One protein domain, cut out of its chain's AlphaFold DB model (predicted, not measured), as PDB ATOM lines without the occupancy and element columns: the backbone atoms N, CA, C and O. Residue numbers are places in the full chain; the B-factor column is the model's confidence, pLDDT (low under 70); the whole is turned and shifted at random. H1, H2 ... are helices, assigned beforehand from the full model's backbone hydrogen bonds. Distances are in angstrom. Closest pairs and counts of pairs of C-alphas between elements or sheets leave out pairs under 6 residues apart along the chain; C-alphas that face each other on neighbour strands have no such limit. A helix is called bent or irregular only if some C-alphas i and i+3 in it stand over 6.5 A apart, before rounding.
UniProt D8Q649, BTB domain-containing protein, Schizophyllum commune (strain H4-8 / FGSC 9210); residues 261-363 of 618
ATOM      1  N   ASP A 261     -98.279 -45.528  -4.242       69.25
ATOM      2  CA  ASP A 261     -99.633 -45.972  -4.484       69.25
ATOM      3  C   ASP A 261    -100.354 -44.913  -5.341       69.25
ATOM      4  O   ASP A 261    -100.903 -43.923  -4.860       69.25
ATOM      5  N   TYR A 262    -100.308 -45.091  -6.663       68.50
ATOM      6  CA  TYR A 262    -100.968 -44.209  -7.620       68.50
ATOM      7  C   TYR A 262    -102.495 -44.378  -7.575       68.50
ATOM      8  O   TYR A 262    -103.168 -43.906  -8.493       68.50
ATOM      9  N   THR A 263    -103.085 -45.050  -6.580       66.00
ATOM     10  CA  THR A 263    -104.544 -45.185  -6.411       66.00
ATOM     11  C   THR A 263    -105.269 -43.846  -6.567       66.00
ATOM     12  O   THR A 263    -106.210 -43.755  -7.359       66.00
ATOM     13  N   SER A 264    -104.765 -42.767  -5.963       69.75
ATOM     14  CA  SER A 264    -105.351 -41.418  -6.078       69.75
ATOM     15  C   SER A 264    -105.359 -40.860  -7.510       69.75
ATOM     16  O   SER A 264    -106.331 -40.230  -7.942       69.75
ATOM     17  N   LEU A 265    -104.313 -41.130  -8.300       69.44
ATOM     18  CA  LEU A 265    -104.227 -40.700  -9.704       69.44
ATOM     19  C   LEU A 265    -104.908 -41.685 -10.663       69.44
ATOM     20  O   LEU A 265    -105.448 -41.295 -11.698       69.44
ATOM     21  N   THR A 266    -104.955 -42.970 -10.327       71.50
ATOM     22  CA  THR A 266    -105.673 -43.983 -11.107       71.50
ATOM     23  C   THR A 266    -107.182 -43.909 -10.889       71.50
ATOM     24  O   THR A 266    -107.920 -44.294 -11.794       71.50
ATOM     25  N   ALA A 267    -107.662 -43.279  -9.809       76.75
ATOM     26  CA  ALA A 267    -109.070 -42.908  -9.641       76.75
ATOM     27  C   ALA A 267    -109.601 -42.043 -10.808       76.75
ATOM     28  O   ALA A 267    -110.778 -42.108 -11.167       76.75
ATOM     29  N   LEU A 268    -108.731 -41.296 -11.502       73.69
ATOM     30  CA  LEU A 268    -109.105 -40.573 -12.727       73.69
ATOM     31  C   LEU A 268    -109.495 -41.510 -13.882       73.69
ATOM     32  O   LEU A 268    -110.300 -41.117 -14.732       73.69
ATOM     33  N   LYS A 269    -108.953 -42.739 -13.919       76.94
ATOM     34  CA  LYS A 269    -109.311 -43.766 -14.913       76.94
ATOM     35  C   LYS A 269    -110.717 -44.311 -14.669       76.94
ATOM     36  O   LYS A 269    -111.434 -44.560 -15.636       76.94
ATOM     37  N   SER A 270    -111.112 -44.481 -13.406       80.62
ATOM     38  CA  SER A 270    -112.412 -45.046 -13.021       80.62
ATOM     39  C   SER A 270    -113.544 -44.010 -12.991       80.62
ATOM     40  O   SER A 270    -114.718 -44.379 -13.065       80.62
ATOM     41  N   MET A 271    -113.229 -42.712 -12.964       83.06
ATOM     42  CA  MET A 271    -114.243 -41.656 -12.976       83.06
ATOM     43  C   MET A 271    -115.100 -41.640 -14.250       83.06
ATOM     44  O   MET A 271    -114.625 -41.383 -15.365       83.06
ATOM     45  N   ARG A 272    -116.419 -41.758 -14.078       87.94
ATOM     46  CA  ARG A 272    -117.402 -41.634 -15.162       87.94
ATOM     47  C   ARG A 272    -117.717 -40.160 -15.434       87.94
ATOM     48  O   ARG A 272    -118.364 -39.497 -14.638       87.94
ATOM     49  N   CYS A 273    -117.274 -39.650 -16.583       91.25
ATOM     50  CA  CYS A 273    -117.760 -38.382 -17.131       91.25
ATOM     51  C   CYS A 273    -118.653 -38.679 -18.341       91.25
ATOM     52  O   CYS A 273    -118.267 -39.441 -19.242       91.25
ATOM     53  N   TRP A 274    -119.845 -38.080 -18.352       92.06
ATOM     54  CA  TRP A 274    -120.838 -38.235 -19.416       92.06
ATOM     55  C   TRP A 274    -120.423 -37.531 -20.714       92.06
ATOM     56  O   TRP A 274    -120.847 -37.930 -21.791       92.06
ATOM     57  N   ARG A 275    -119.527 -36.539 -20.637       94.69
ATOM     58  CA  ARG A 275    -119.072 -35.763 -21.795       94.69
ATOM     59  C   ARG A 275    -117.941 -36.493 -22.547       94.69
ATOM     60  O   ARG A 275    -116.855 -36.663 -21.980       94.69
ATOM     61  N   PRO A 276    -118.127 -36.899 -23.823       92.12
ATOM     62  CA  PRO A 276    -117.131 -37.678 -24.572       92.12
ATOM     63  C   PRO A 276    -115.796 -36.950 -24.771       92.12
ATOM     64  O   PRO A 276    -114.730 -37.560 -24.670       92.12
ATOM     65  N   TRP A 277    -115.844 -35.635 -24.996       92.62
ATOM     66  CA  TRP A 277    -114.658 -34.793 -25.159       92.62
ATOM     67  C   TRP A 277    -113.819 -34.723 -23.875       92.62
ATOM     68  O   TRP A 277    -112.604 -34.889 -23.934       92.62
ATOM     69  N   CYS A 278    -114.460 -34.623 -22.706       93.62
ATOM     70  CA  CYS A 278    -113.776 -34.641 -21.411       93.62
ATOM     71  C   CYS A 278    -113.140 -36.006 -21.140       93.62
ATOM     72  O   CYS A 278    -112.038 -36.100 -20.600       93.62
ATOM     73  N   ARG A 279    -113.810 -37.095 -21.535       90.88
ATOM     74  CA  ARG A 279    -113.245 -38.447 -21.438       90.88
ATOM     75  C   ARG A 279    -111.980 -38.587 -22.284       90.88
ATOM     76  O   ARG A 279    -111.002 -39.145 -21.792       90.88
ATOM     77  N   ARG A 280    -111.993 -38.063 -23.516       90.19
ATOM     78  CA  ARG A 280    -110.825 -38.049 -24.407       90.19
ATOM     79  C   ARG A 280    -109.686 -37.222 -23.806       90.19
ATOM     80  O   ARG A 280    -108.597 -37.761 -23.673       90.19
ATOM     81  N   ALA A 281    -109.960 -35.996 -23.351       90.00
ATOM     82  CA  ALA A 281    -108.967 -35.128 -22.712       90.00
ATOM     83  C   ALA A 281    -108.310 -35.789 -21.486       90.00
ATOM     84  O   ALA A 281    -107.086 -35.837 -21.397       90.00
ATOM     85  N   ARG A 282    -109.101 -36.412 -20.598       89.62
ATOM     86  CA  ARG A 282    -108.577 -37.175 -19.447       89.62
ATOM     87  C   ARG A 282    -107.698 -38.349 -19.871       89.62
ATOM     88  O   ARG A 282    -106.636 -38.555 -19.295       89.62
ATOM     89  N   LYS A 283    -108.123 -39.127 -20.874       87.81
ATOM     90  CA  LYS A 283    -107.330 -40.255 -21.383       87.81
ATOM     91  C   LYS A 283    -106.000 -39.765 -21.960       87.81
ATOM     92  O   LYS A 283    -104.970 -40.347 -21.643       87.81
ATOM     93  N   THR A 284    -106.014 -38.679 -22.733       86.31
ATOM     94  CA  THR A 284    -104.803 -38.052 -23.276       86.31
ATOM     95  C   THR A 284    -103.881 -37.545 -22.168       86.31
ATOM     96  O   THR A 284    -102.690 -37.834 -22.214       86.31
ATOM     97  N   PHE A 285    -104.415 -36.872 -21.143       84.88
ATOM     98  CA  PHE A 285    -103.651 -36.435 -19.967       84.88
ATOM     99  C   PHE A 285    -102.942 -37.617 -19.286       84.88
ATOM    100  O   PHE A 285    -101.728 -37.588 -19.077       84.88
ATOM    101  N   LEU A 286    -103.680 -38.705 -19.035       82.25
ATOM    102  CA  LEU A 286    -103.151 -39.912 -18.398       82.25
ATOM    103  C   LEU A 286    -102.143 -40.674 -19.277       82.25
ATOM    104  O   LEU A 286    -101.222 -41.286 -18.748       82.25
ATOM    105  N   GLN A 287    -102.300 -40.660 -20.603       78.62
ATOM    106  CA  GLN A 287    -101.420 -41.386 -21.528       78.62
ATOM    107  C   GLN A 287    -100.138 -40.622 -21.880       78.62
ATOM    108  O   GLN A 287     -99.089 -41.241 -22.016       78.62
ATOM    109  N   ALA A 288    -100.206 -39.299 -22.045       67.19
ATOM    110  CA  ALA A 288     -99.101 -38.510 -22.590       67.19
ATOM    111  C   ALA A 288     -98.089 -38.030 -21.537       67.19
ATOM    112  O   ALA A 288     -96.986 -37.624 -21.902       67.19
ATOM    113  N   LYS A 289     -98.464 -37.995 -20.248       62.56
ATOM    114  CA  LYS A 289     -97.688 -37.271 -19.223       62.56
ATOM    115  C   LYS A 289     -97.453 -38.025 -17.910       62.56
ATOM    116  O   LYS A 289     -96.478 -37.717 -17.230       62.56
ATOM    117  N   VAL A 290     -98.264 -39.035 -17.584       63.19
ATOM    118  CA  VAL A 290     -98.129 -39.810 -16.331       63.19
ATOM    119  C   VAL A 290     -97.020 -40.869 -16.396       63.19
ATOM    120  O   VAL A 290     -96.549 -41.315 -15.360       63.19
ATOM    121  N   THR A 291     -96.541 -41.267 -17.576       62.44
ATOM    122  CA  THR A 291     -95.728 -42.492 -17.684       62.44
ATOM    123  C   THR A 291     -94.213 -42.297 -17.749       62.44
ATOM    124  O   THR A 291     -93.505 -43.211 -17.345       62.44
ATOM    125  N   SER A 292     -93.680 -41.152 -18.202       67.00
ATOM    126  CA  SER A 292     -92.215 -40.970 -18.304       67.00
ATOM    127  C   SER A 292     -91.646 -39.882 -17.399       67.00
ATOM    128  O   SER A 292     -90.651 -40.128 -16.732       67.00
ATOM    129  N   HIS A 293     -92.245 -38.689 -17.341       73.00
ATOM    130  CA  HIS A 293     -91.689 -37.587 -16.541       73.00
ATOM    131  C   HIS A 293     -92.204 -37.580 -15.099       73.00
ATOM    132  O   HIS A 293     -91.420 -37.365 -14.181       73.00
ATOM    133  N   PHE A 294     -93.478 -37.925 -14.886       78.12
ATOM    134  CA  PHE A 294     -94.026 -38.093 -13.535       78.12
ATOM    135  C   PHE A 294     -93.271 -39.168 -12.745       78.12
ATOM    136  O   PHE A 294     -93.036 -39.005 -11.561       78.12
ATOM    137  N   TYR A 295     -92.822 -40.235 -13.410       80.88
ATOM    138  CA  TYR A 295     -92.012 -41.279 -12.778       80.88
ATOM    139  C   TYR A 295     -90.614 -40.788 -12.364       80.88
ATOM    140  O   TYR A 295     -89.996 -41.352 -11.466       80.88
ATOM    141  N   LEU A 296     -90.090 -39.745 -13.021       83.88
ATOM    142  CA  LEU A 296     -88.786 -39.181 -12.678       83.88
ATOM    143  C   LEU A 296     -88.864 -38.247 -11.471       83.88
ATOM    144  O   LEU A 296     -87.969 -38.313 -10.634       83.88
ATOM    145  N   ASP A 297     -89.914 -37.425 -11.399       88.69
ATOM    146  CA  ASP A 297     -90.118 -36.403 -10.365       88.69
ATOM    147  C   ASP A 297     -91.627 -36.234 -10.047       88.69
ATOM    148  O   ASP A 297     -92.281 -35.303 -10.540       88.69
ATOM    149  N   PRO A 298     -92.226 -37.169  -9.278       88.62
ATOM    150  CA  PRO A 298     -93.663 -37.159  -8.998       88.62
ATOM    151  C   PRO A 298     -94.168 -35.853  -8.376       88.62
ATOM    152  O   PRO A 298     -95.225 -35.347  -8.760       88.62
ATOM    153  N   LEU A 299     -93.403 -35.285  -7.439       88.56
ATOM    154  CA  LEU A 299     -93.794 -34.105  -6.678       88.56
ATOM    155  C   LEU A 299     -93.824 -32.864  -7.568       88.56
ATOM    156  O   LEU A 299     -94.846 -32.181  -7.641       88.56
ATOM    157  N   ARG A 300     -92.744 -32.597  -8.316       86.25
ATOM    158  CA  ARG A 300     -92.692 -31.431  -9.206       86.25
ATOM    159  C   ARG A 300     -93.779 -31.492 -10.265       86.25
ATOM    160  O   ARG A 300     -94.380 -30.468 -10.588       86.25
ATOM    161  N   HIS A 301     -94.047 -32.674 -10.816       85.31
ATOM    162  CA  HIS A 301     -95.106 -32.820 -11.806       85.31
ATOM    163  C   HIS A 301     -96.502 -32.622 -11.213       85.31
ATOM    164  O   HIS A 301     -97.325 -31.983 -11.870       85.31
ATOM    165  N   ALA A 302     -96.757 -33.086  -9.986       85.88
ATOM    166  CA  ALA A 302     -98.009 -32.804  -9.289       85.88
ATOM    167  C   ALA A 302     -98.220 -31.292  -9.090       85.88
ATOM    168  O   ALA A 302     -99.268 -30.771  -9.483       85.88
ATOM    169  N   MET A 303     -97.196 -30.574  -8.613       84.94
ATOM    170  CA  MET A 303     -97.239 -29.118  -8.421       84.94
ATOM    171  C   MET A 303     -97.472 -28.362  -9.740       84.94
ATOM    172  O   MET A 303     -98.337 -27.490  -9.829       84.94
ATOM    173  N   VAL A 304     -96.729 -28.714 -10.798       84.31
ATOM    174  CA  VAL A 304     -96.864 -28.083 -12.123       84.31
ATOM    175  C   VAL A 304     -98.260 -28.314 -12.698       84.31
ATOM    176  O   VAL A 304     -98.854 -27.390 -13.254       84.31
ATOM    177  N   TRP A 305     -98.816 -29.520 -12.564       85.69
ATOM    178  CA  TRP A 305    -100.167 -29.803 -13.047       85.69
ATOM    179  C   TRP A 305    -101.236 -29.086 -12.229       85.69
ATOM    180  O   TRP A 305    -102.170 -28.556 -12.827       85.69
ATOM    181  N   GLY A 306    -101.079 -28.998 -10.905       85.50
ATOM    182  CA  GLY A 306    -101.940 -28.182 -10.048       85.50
ATOM    183  C   GLY A 306    -101.980 -26.721 -10.505       85.50
ATOM    184  O   GLY A 306    -103.059 -26.155 -10.683       85.50
ATOM    185  N   ALA A 307    -100.815 -26.141 -10.805       83.75
ATOM    186  CA  ALA A 307    -100.716 -24.780 -11.328       83.75
ATOM    187  C   ALA A 307    -101.375 -24.634 -12.714       83.75
ATOM    188  O   ALA A 307    -102.167 -23.716 -12.916       83.75
ATOM    189  N   MET A 308    -101.113 -25.562 -13.645       82.81
ATOM    190  CA  MET A 308    -101.711 -25.567 -14.992       82.81
ATOM    191  C   MET A 308    -103.242 -25.662 -14.966       82.81
ATOM    192  O   MET A 308    -103.910 -25.078 -15.820       82.81
ATOM    193  N   ILE A 309    -103.810 -26.383 -13.993       83.56
ATOM    194  CA  ILE A 309    -105.264 -26.487 -13.821       83.56
ATOM    195  C   ILE A 309    -105.874 -25.131 -13.472       83.56
ATOM    196  O   ILE A 309    -106.897 -24.770 -14.052       83.56
ATOM    197  N   ASN A 310    -105.227 -24.365 -12.591       80.50
ATOM    198  CA  ASN A 310    -105.714 -23.051 -12.167       80.50
ATOM    199  C   ASN A 310    -105.750 -22.033 -13.316       80.50
ATOM    200  O   ASN A 310    -106.645 -21.194 -13.358       80.50
ATOM    201  N   VAL A 311    -104.811 -22.122 -14.261       81.75
ATOM    202  CA  VAL A 311    -104.734 -21.217 -15.425       81.75
ATOM    203  C   VAL A 311    -105.492 -21.731 -16.657       81.75
ATOM    204  O   VAL A 311    -105.582 -21.032 -17.662       81.75
ATOM    205  N   GLY A 312    -106.056 -22.944 -16.604       79.75
ATOM    206  CA  GLY A 312    -106.805 -23.534 -17.721       79.75
ATOM    207  C   GLY A 312    -105.949 -23.876 -18.950       79.75
ATOM    208  O   GLY A 312    -106.471 -23.970 -20.064       79.75
ATOM    209  N   GLU A 313    -104.640 -24.061 -18.771       82.38
ATOM    210  CA  GLU A 313    -103.704 -24.317 -19.866       82.38
ATOM    211  C   GLU A 313    -103.766 -25.771 -20.381       82.38
ATOM    212  O   GLU A 313    -104.310 -26.688 -19.757       82.38
ATOM    213  N   ALA A 314    -103.198 -26.021 -21.565       66.69
ATOM    214  CA  ALA A 314    -102.934 -27.391 -22.005       66.69
ATOM    215  C   ALA A 314    -101.940 -28.026 -21.011       66.69
ATOM    216  O   ALA A 314    -100.860 -27.470 -20.825       66.69
ATOM    217  N   PRO A 315    -102.267 -29.157 -20.357       68.75
ATOM    218  CA  PRO A 315    -103.016 -30.292 -20.905       68.75
ATOM    219  C   PRO A 315    -104.473 -30.456 -20.431       68.75
ATOM    220  O   PRO A 315    -105.119 -31.416 -20.848       68.75
ATOM    221  N   VAL A 316    -105.014 -29.563 -19.595       82.44
ATOM    222  CA  VAL A 316    -106.410 -29.678 -19.113       82.44
ATOM    223  C   VAL A 316    -107.439 -29.038 -20.041       82.44
ATOM    224  O   VAL A 316    -108.648 -29.152 -19.820       82.44
ATOM    225  N   LYS A 317    -106.975 -28.418 -21.131       85.50
ATOM    226  CA  LYS A 317    -107.822 -27.893 -22.203       85.50
ATOM    227  C   LYS A 317    -108.740 -28.997 -22.745       85.50
ATOM    228  O   LYS A 317    -108.287 -29.974 -23.338       85.50
ATOM    229  N   GLY A 318    -110.044 -28.831 -22.536       88.88
ATOM    230  CA  GLY A 318    -111.054 -29.828 -22.901       88.88
ATOM    231  C   GLY A 318    -111.454 -30.777 -21.768       88.88
ATOM    232  O   GLY A 318    -112.133 -31.761 -22.029       88.88
ATOM    233  N   MET A 319    -111.087 -30.520 -20.515       93.19
ATOM    234  CA  MET A 319    -111.741 -31.134 -19.353       93.19
ATOM    235  C   MET A 319    -112.910 -30.258 -18.881       93.19
ATOM    236  O   MET A 319    -112.872 -29.037 -19.010       93.19
ATOM    237  N   CYS A 320    -113.996 -30.864 -18.385       93.38
ATOM    238  CA  CYS A 320    -115.073 -30.085 -17.768       93.38
ATOM    239  C   CYS A 320    -114.645 -29.599 -16.375       93.38
ATOM    240  O   CYS A 320    -113.848 -30.267 -15.716       93.38
ATOM    241  N   SER A 321    -115.223 -28.490 -15.903       90.50
ATOM    242  CA  SER A 321    -114.896 -27.879 -14.601       90.50
ATOM    243  C   SER A 321    -114.947 -28.873 -13.438       90.50
ATOM    244  O   SER A 321    -114.033 -28.908 -12.623       90.50
ATOM    245  N   GLN A 322    -115.951 -29.754 -13.406       92.00
ATOM    246  CA  GLN A 322    -116.068 -30.791 -12.377       92.00
ATOM    247  C   GLN A 322    -114.902 -31.794 -12.410       92.00
ATOM    248  O   GLN A 322    -114.364 -32.150 -11.368       92.00
ATOM    249  N   CYS A 323    -114.480 -32.247 -13.596       91.44
ATOM    250  CA  CYS A 323    -113.325 -33.140 -13.711       91.44
ATOM    251  C   CYS A 323    -112.008 -32.419 -13.389       91.44
ATOM    252  O   CYS A 323    -111.112 -33.064 -12.853       91.44
ATOM    253  N   CYS A 324    -111.889 -31.121 -13.694       91.00
ATOM    254  CA  CYS A 324    -110.741 -30.307 -13.283       91.00
ATOM    255  C   CYS A 324    -110.670 -30.166 -11.761       91.00
ATOM    256  O   CYS A 324    -109.613 -30.408 -11.195       91.00
ATOM    257  N   ALA A 325    -111.790 -29.862 -11.099       90.00
ATOM    258  CA  ALA A 325    -111.848 -29.732  -9.644       90.00
ATOM    259  C   ALA A 325    -111.476 -31.042  -8.933       90.00
ATOM    260  O   ALA A 325    -110.711 -31.034  -7.973       90.00
ATOM    261  N   ILE A 326    -111.961 -32.186  -9.431       90.38
ATOM    262  CA  ILE A 326    -111.590 -33.491  -8.863       90.38
ATOM    263  C   ILE A 326    -110.116 -33.810  -9.132       90.38
ATOM    264  O   ILE A 326    -109.426 -34.282  -8.236       90.38
ATOM    265  N   LEU A 327    -109.612 -33.543 -10.343       89.06
ATOM    266  CA  LEU A 327    -108.192 -33.721 -10.654       89.06
ATOM    267  C   LEU A 327    -107.313 -32.859  -9.736       89.06
ATOM    268  O   LEU A 327    -106.331 -33.363  -9.205       89.06
ATOM    269  N   GLN A 328    -107.681 -31.594  -9.529       89.88
ATOM    270  CA  GLN A 328    -106.981 -30.679  -8.634       89.88
ATOM    271  C   GLN A 328    -106.959 -31.212  -7.206       89.88
ATOM    272  O   GLN A 328    -105.886 -31.314  -6.623       89.88
ATOM    273  N   LYS A 329    -108.116 -31.630  -6.679       90.12
ATOM    274  CA  LYS A 329    -108.203 -32.247  -5.355       90.12
ATOM    275  C   LYS A 329    -107.297 -33.478  -5.250       90.12
ATOM    276  O   LYS A 329    -106.484 -33.547  -4.341       90.12
ATOM    277  N   ASN A 330    -107.380 -34.409  -6.201       89.25
ATOM    278  CA  ASN A 330    -106.564 -35.625  -6.181       89.25
ATOM    279  C   ASN A 330    -105.059 -35.330  -6.286       89.25
ATOM    280  O   ASN A 330    -104.264 -36.072  -5.720       89.25
ATOM    281  N   LEU A 331    -104.662 -34.282  -7.019       88.00
ATOM    282  CA  LEU A 331    -103.266 -33.844  -7.092       88.00
ATOM    283  C   LEU A 331    -102.798 -33.235  -5.771       88.00
ATOM    284  O   LEU A 331    -101.702 -33.566  -5.337       88.00
ATOM    285  N   SER A 332    -103.621 -32.413  -5.115       87.19
ATOM    286  CA  SER A 332    -103.314 -31.876  -3.785       87.19
ATOM    287  C   SER A 332    -103.252 -32.976  -2.720       87.19
ATOM    288  O   SER A 332    -102.326 -32.994  -1.914       87.19
ATOM    289  N   ASP A 333    -104.186 -33.930  -2.746       89.56
ATOM    290  CA  ASP A 333    -104.197 -35.082  -1.838       89.56
ATOM    291  C   ASP A 333    -102.952 -35.962  -2.060       89.56
ATOM    292  O   ASP A 333    -102.304 -36.383  -1.100       89.56
ATOM    293  N   PHE A 334    -102.579 -36.196  -3.326       89.94
ATOM    294  CA  PHE A 334    -101.338 -36.883  -3.684       89.94
ATOM    295  C   PHE A 334    -100.107 -36.116  -3.196       89.94
ATOM    296  O   PHE A 334     -99.246 -36.725  -2.578       89.94
ATOM    297  N   GLU A 335    -100.016 -34.807  -3.440       89.06
ATOM    298  CA  GLU A 335     -98.888 -33.969  -3.020       89.06
ATOM    299  C   GLU A 335     -98.678 -34.044  -1.503       89.06
ATOM    300  O   GLU A 335     -97.576 -34.349  -1.049       89.06
ATOM    301  N   LEU A 336     -99.743 -33.865  -0.720       89.25
ATOM    302  CA  LEU A 336     -99.689 -33.944   0.741       89.25
ATOM    303  C   LEU A 336     -99.294 -35.340   1.232       89.25
ATOM    304  O   LEU A 336     -98.426 -35.469   2.097       89.25
ATOM    305  N   SER A 337     -99.911 -36.393   0.686       91.50
ATOM    306  CA  SER A 337     -99.581 -37.776   1.044       91.50
ATOM    307  C   SER A 337     -98.143 -38.130   0.664       91.50
ATOM    308  O   SER A 337     -97.436 -38.756   1.456       91.50
ATOM    309  N   PHE A 338     -97.691 -37.683  -0.507       91.81
ATOM    310  CA  PHE A 338     -96.341 -37.908  -0.994       91.81
ATOM    311  C   PHE A 338     -95.329 -37.212  -0.087       91.81
ATOM    312  O   PHE A 338     -94.446 -37.888   0.429       91.81
ATOM    313  N   ILE A 339     -95.501 -35.915   0.203       91.06
ATOM    314  CA  ILE A 339     -94.626 -35.149   1.108       91.06
ATOM    315  C   ILE A 339     -94.520 -35.820   2.482       91.06
ATOM    316  O   ILE A 339     -93.411 -35.996   2.984       91.06
ATOM    317  N   ARG A 340     -95.643 -36.269   3.060       92.62
ATOM    318  CA  ARG A 340     -95.655 -37.004   4.339       92.62
ATOM    319  C   ARG A 340     -94.890 -38.325   4.282       92.62
ATOM    320  O   ARG A 340     -94.309 -38.736   5.279       92.62
ATOM    321  N   SER A 341     -94.862 -38.981   3.122       94.69
ATOM    322  CA  SER A 341     -94.142 -40.244   2.927       94.69
ATOM    323  C   SER A 341     -92.640 -40.073   2.678       94.69
ATOM    324  O   SER A 341     -91.883 -41.018   2.902       94.69
ATOM    325  N   ILE A 342     -92.187 -38.885   2.237       94.69
ATOM    326  CA  ILE A 342     -90.783 -38.647   1.868       94.69
ATOM    327  C   ILE A 342     -89.834 -39.058   3.002       94.69
ATOM    328  O   ILE A 342     -88.966 -39.882   2.726       94.69
ATOM    329  N   PRO A 343     -89.963 -38.588   4.260       97.00
ATOM    330  CA  PRO A 343     -89.005 -38.961   5.302       97.00
ATOM    331  C   PRO A 343     -88.848 -40.483   5.472       97.00
ATOM    332  O   PRO A 343     -87.731 -41.002   5.420       97.00
ATOM    333  N   GLY A 344     -89.966 -41.216   5.543       96.12
ATOM    334  CA  GLY A 344     -89.968 -42.676   5.673       96.12
ATOM    335  C   GLY A 344     -89.362 -43.405   4.467       96.12
ATOM    336  O   GLY A 344     -88.731 -44.456   4.623       96.12
ATOM    337  N   ASN A 345     -89.467 -42.833   3.263       95.62
ATOM    338  CA  ASN A 345     -88.829 -43.388   2.067       95.62
ATOM    339  C   ASN A 345     -87.297 -43.359   2.163       95.62
ATOM    340  O   ASN A 345     -86.645 -44.267   1.655       95.62
ATOM    341  N   PHE A 346     -86.725 -42.367   2.848       96.88
ATOM    342  CA  PHE A 346     -85.275 -42.217   3.025       96.88
ATOM    343  C   PHE A 346     -84.763 -42.743   4.379       96.88
ATOM    344  O   PHE A 346     -83.598 -42.524   4.715       96.88
ATOM    345  N   GLY A 347     -85.604 -43.447   5.148       96.81
ATOM    346  CA  GLY A 347     -85.238 -43.989   6.463       96.81
ATOM    347  C   GLY A 347     -85.044 -42.914   7.536       96.81
ATOM    348  O   GLY A 347     -84.254 -43.106   8.457       96.81
ATOM    349  N   LEU A 348     -85.720 -41.775   7.393       97.19
ATOM    350  CA  LEU A 348     -85.718 -40.682   8.362       97.19
ATOM    351  C   LEU A 348     -86.931 -40.799   9.310       97.19
ATOM    352  O   LEU A 348     -87.887 -41.512   8.985       97.19
ATOM    353  N   PRO A 349     -86.911 -40.102  10.465       97.81
ATOM    354  CA  PRO A 349     -88.073 -39.948  11.349       97.81
ATOM    355  C   PRO A 349     -89.309 -39.404  10.628       97.81
ATOM    356  O   PRO A 349     -89.209 -38.909   9.503       97.81
ATOM    357  N   THR A 350     -90.474 -39.480  11.273       96.25
ATOM    358  CA  THR A 350     -91.727 -39.007  10.666       96.25
ATOM    359  C   THR A 350     -91.677 -37.506  10.380       96.25
ATOM    360  O   THR A 350     -90.862 -36.777  10.947       96.25
ATOM    361  N   LEU A 351     -92.532 -37.022   9.471       94.69
ATOM    362  CA  LEU A 351     -92.566 -35.593   9.156       94.69
ATOM    363  C   LEU A 351     -92.897 -34.769  10.408       94.69
ATOM    364  O   LEU A 351     -92.316 -33.708  10.609       94.69
ATOM    365  N   GLU A 352     -93.774 -35.292  11.258       94.50
ATOM    366  CA  GLU A 352     -94.165 -34.706  12.532       94.50
ATOM    367  C   GLU A 352     -92.962 -34.581  13.486       94.50
ATOM    368  O   GLU A 352     -92.692 -33.479  13.969       94.50
ATOM    369  N   ASP A 353     -92.171 -35.648  13.666       95.94
ATOM    370  CA  ASP A 353     -90.942 -35.610  14.482       95.94
ATOM    371  C   ASP A 353     -89.944 -34.571  13.940       95.94
ATOM    372  O   ASP A 353     -89.356 -33.780  14.681       95.94
ATOM    373  N   LEU A 354     -89.754 -34.548  12.617       95.25
ATOM    374  CA  LEU A 354     -88.834 -33.622  11.960       95.25
ATOM    375  C   LEU A 354     -89.301 -32.165  12.078       95.25
ATOM    376  O   LEU A 354     -88.472 -31.263  12.205       95.25
ATOM    377  N   GLU A 355     -90.607 -31.906  12.056       91.94
ATOM    378  CA  GLU A 355     -91.155 -30.571  12.291       91.94
ATOM    379  C   GLU A 355     -90.954 -30.104  13.734       91.94
ATOM    380  O   GLU A 355     -90.655 -28.925  13.951       91.94
ATOM    381  N   GLU A 356     -91.078 -30.998  14.716       91.25
ATOM    382  CA  GLU A 356     -90.736 -30.698  16.108       91.25
ATOM    383  C   GLU A 356     -89.251 -30.366  16.253       91.25
ATOM    384  O   GLU A 356     -88.900 -29.345  16.851       91.25
ATOM    385  N   TRP A 357     -88.373 -31.151  15.627       95.25
ATOM    386  CA  TRP A 357     -86.934 -30.885  15.637       95.25
ATOM    387  C   TRP A 357     -86.590 -29.576  14.944       95.25
ATOM    388  O   TRP A 357     -85.777 -28.816  15.461       95.25
ATOM    389  N   ARG A 358     -87.247 -29.262  13.821       94.38
ATOM    390  CA  ARG A 358     -87.105 -27.967  13.147       94.38
ATOM    391  C   ARG A 358     -87.469 -26.822  14.084       94.38
ATOM    392  O   ARG A 358     -86.734 -25.842  14.155       94.38
ATOM    393  N   LYS A 359     -88.601 -26.919  14.792       89.12
ATOM    394  CA  LYS A 359     -89.030 -25.888  15.753       89.12
ATOM    395  C   LYS A 359     -88.006 -25.726  16.877       89.12
ATOM    396  O   LYS A 359     -87.661 -24.591  17.200       89.12
ATOM    397  N   ALA A 360     -87.486 -26.831  17.408       90.44
ATOM    398  CA  ALA A 360     -86.462 -26.815  18.448       90.44
ATOM    399  C   ALA A 360     -85.140 -26.188  17.969       90.44
ATOM    400  O   ALA A 360     -84.602 -25.295  18.620       90.44
ATOM    401  N   ASP A 361     -84.645 -26.602  16.801       93.12
ATOM    402  CA  ASP A 361     -83.392 -26.122  16.206       93.12
ATOM    403  C   ASP A 361     -83.438 -24.637  15.826       93.12
ATOM    404  O   ASP A 361     -82.447 -23.922  15.984       93.12
ATOM    405  N   LEU A 362     -84.576 -24.176  15.305       89.44
ATOM    406  CA  LEU A 362     -84.780 -22.783  14.906       89.44
ATOM    407  C   LEU A 362     -85.179 -21.882  16.083       89.44
ATOM    408  O   LEU A 362     -85.377 -20.687  15.886       89.44
ATOM    409  N   GLY A 363     -85.291 -22.425  17.301       81.69
ATOM    410  CA  GLY A 363     -85.681 -21.651  18.479       81.69
ATOM    411  C   GLY A 363     -87.131 -21.156  18.439       81.69
ATOM    412  O   GLY A 363     -87.488 -20.266  19.206       81.69
TER     413      GLY A 363
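This is residues 261 to 363 of the 618 residues of the protein "BTB domain-containing protein" of Schizophyllum commune (strain H4-8 / FGSC 9210) (UniProt D8Q649). One long helix, H4, runs as a spine through the domain, with H1 and H3 packed on it and running back against it, apart from each other though their closest C-alphas to H4 are next to each other along it, Asn 330 for H1 and Leu 331 for H3; H3 makes a helical hairpin with H4, and H2 runs roughly along H4 but farther off. Beyond the kink in H4, H5 turns off at a steep angle, and its residues 355 to 361 stick out as an arm together with residues 362 and 363. The printed part has 103 residues with five named helices, H1 to H5 in order along the chain, and no named strand; the class is all helix. The whole is loose, with a radius of gyration of the C-alphas of 16.4 A, and is a rod spanning 54 by 23 by 21 A.

H1, residues 263 to 270, touches H4, residues 321 to 345, at a shallow tilt of 27 degrees, opposite ways. Their closest C-alphas are those of Ser 264 and Asn 330, 5.9 A apart, and H4 touches H1 with residues 327 to 334 alone. H2, residues 276 to 288, is close to H1 but not clearly touching, the closest C-alphas, of Leu 268 and Arg 282, being 7.5 A apart. H2 is also close to H4 but not clearly touching, with the C-alphas of Cys 278 and Cys 323 closest at 7.9 A. H3, residues 298 to 311, touches H4 at a shallow tilt of 25 degrees, opposite ways; the closest C-alphas, of Ala 302 and Leu 331, are 5.8 A apart. H4 is the hub, touching three helices. It only just touches H5, residues 351 to 361, with 3 pairs of C-alphas within 8 A, through residues 340 to 343 alone; the closest C-alphas are those of Arg 340 and Leu 351, 5.9 A apart, at a steep tilt of 65 degrees. H3 is apart from H1, H2 and H5. Every O i to N i+4 pair is within hydrogen-bond range in H2, H3 and H5; H4 has 19 of 21, and H1 has 1 of 4, beside 4 of 5 O i to N i+3 pairs.

H1 begins at C-alpha 263, (-104.544, -45.185, -6.411). H2 is 18.2 A long from first to last C-alpha, H3 20.4 A and H5 15.0 A. H4, 34.6 A long, begins at C-alpha 321, (-114.896, -27.879, -14.601). It has a kink of 30 degrees near residue 339 and is only just irregular: C-alphas 340 and 343 are 7.0 A apart. H5 ends at C-alpha 361, (-83.392, -26.122, 16.206).

The two C-alphas farthest apart, of Pro 276 and Gly 363, are 55.7 A apart. The printed part has no cut and no long link. Residues 344 to 349 stand free too. Mean pLDDT of the printed part is 85.9; residues 261 to 265, 288 to 292 and 314 to 315 are under 70.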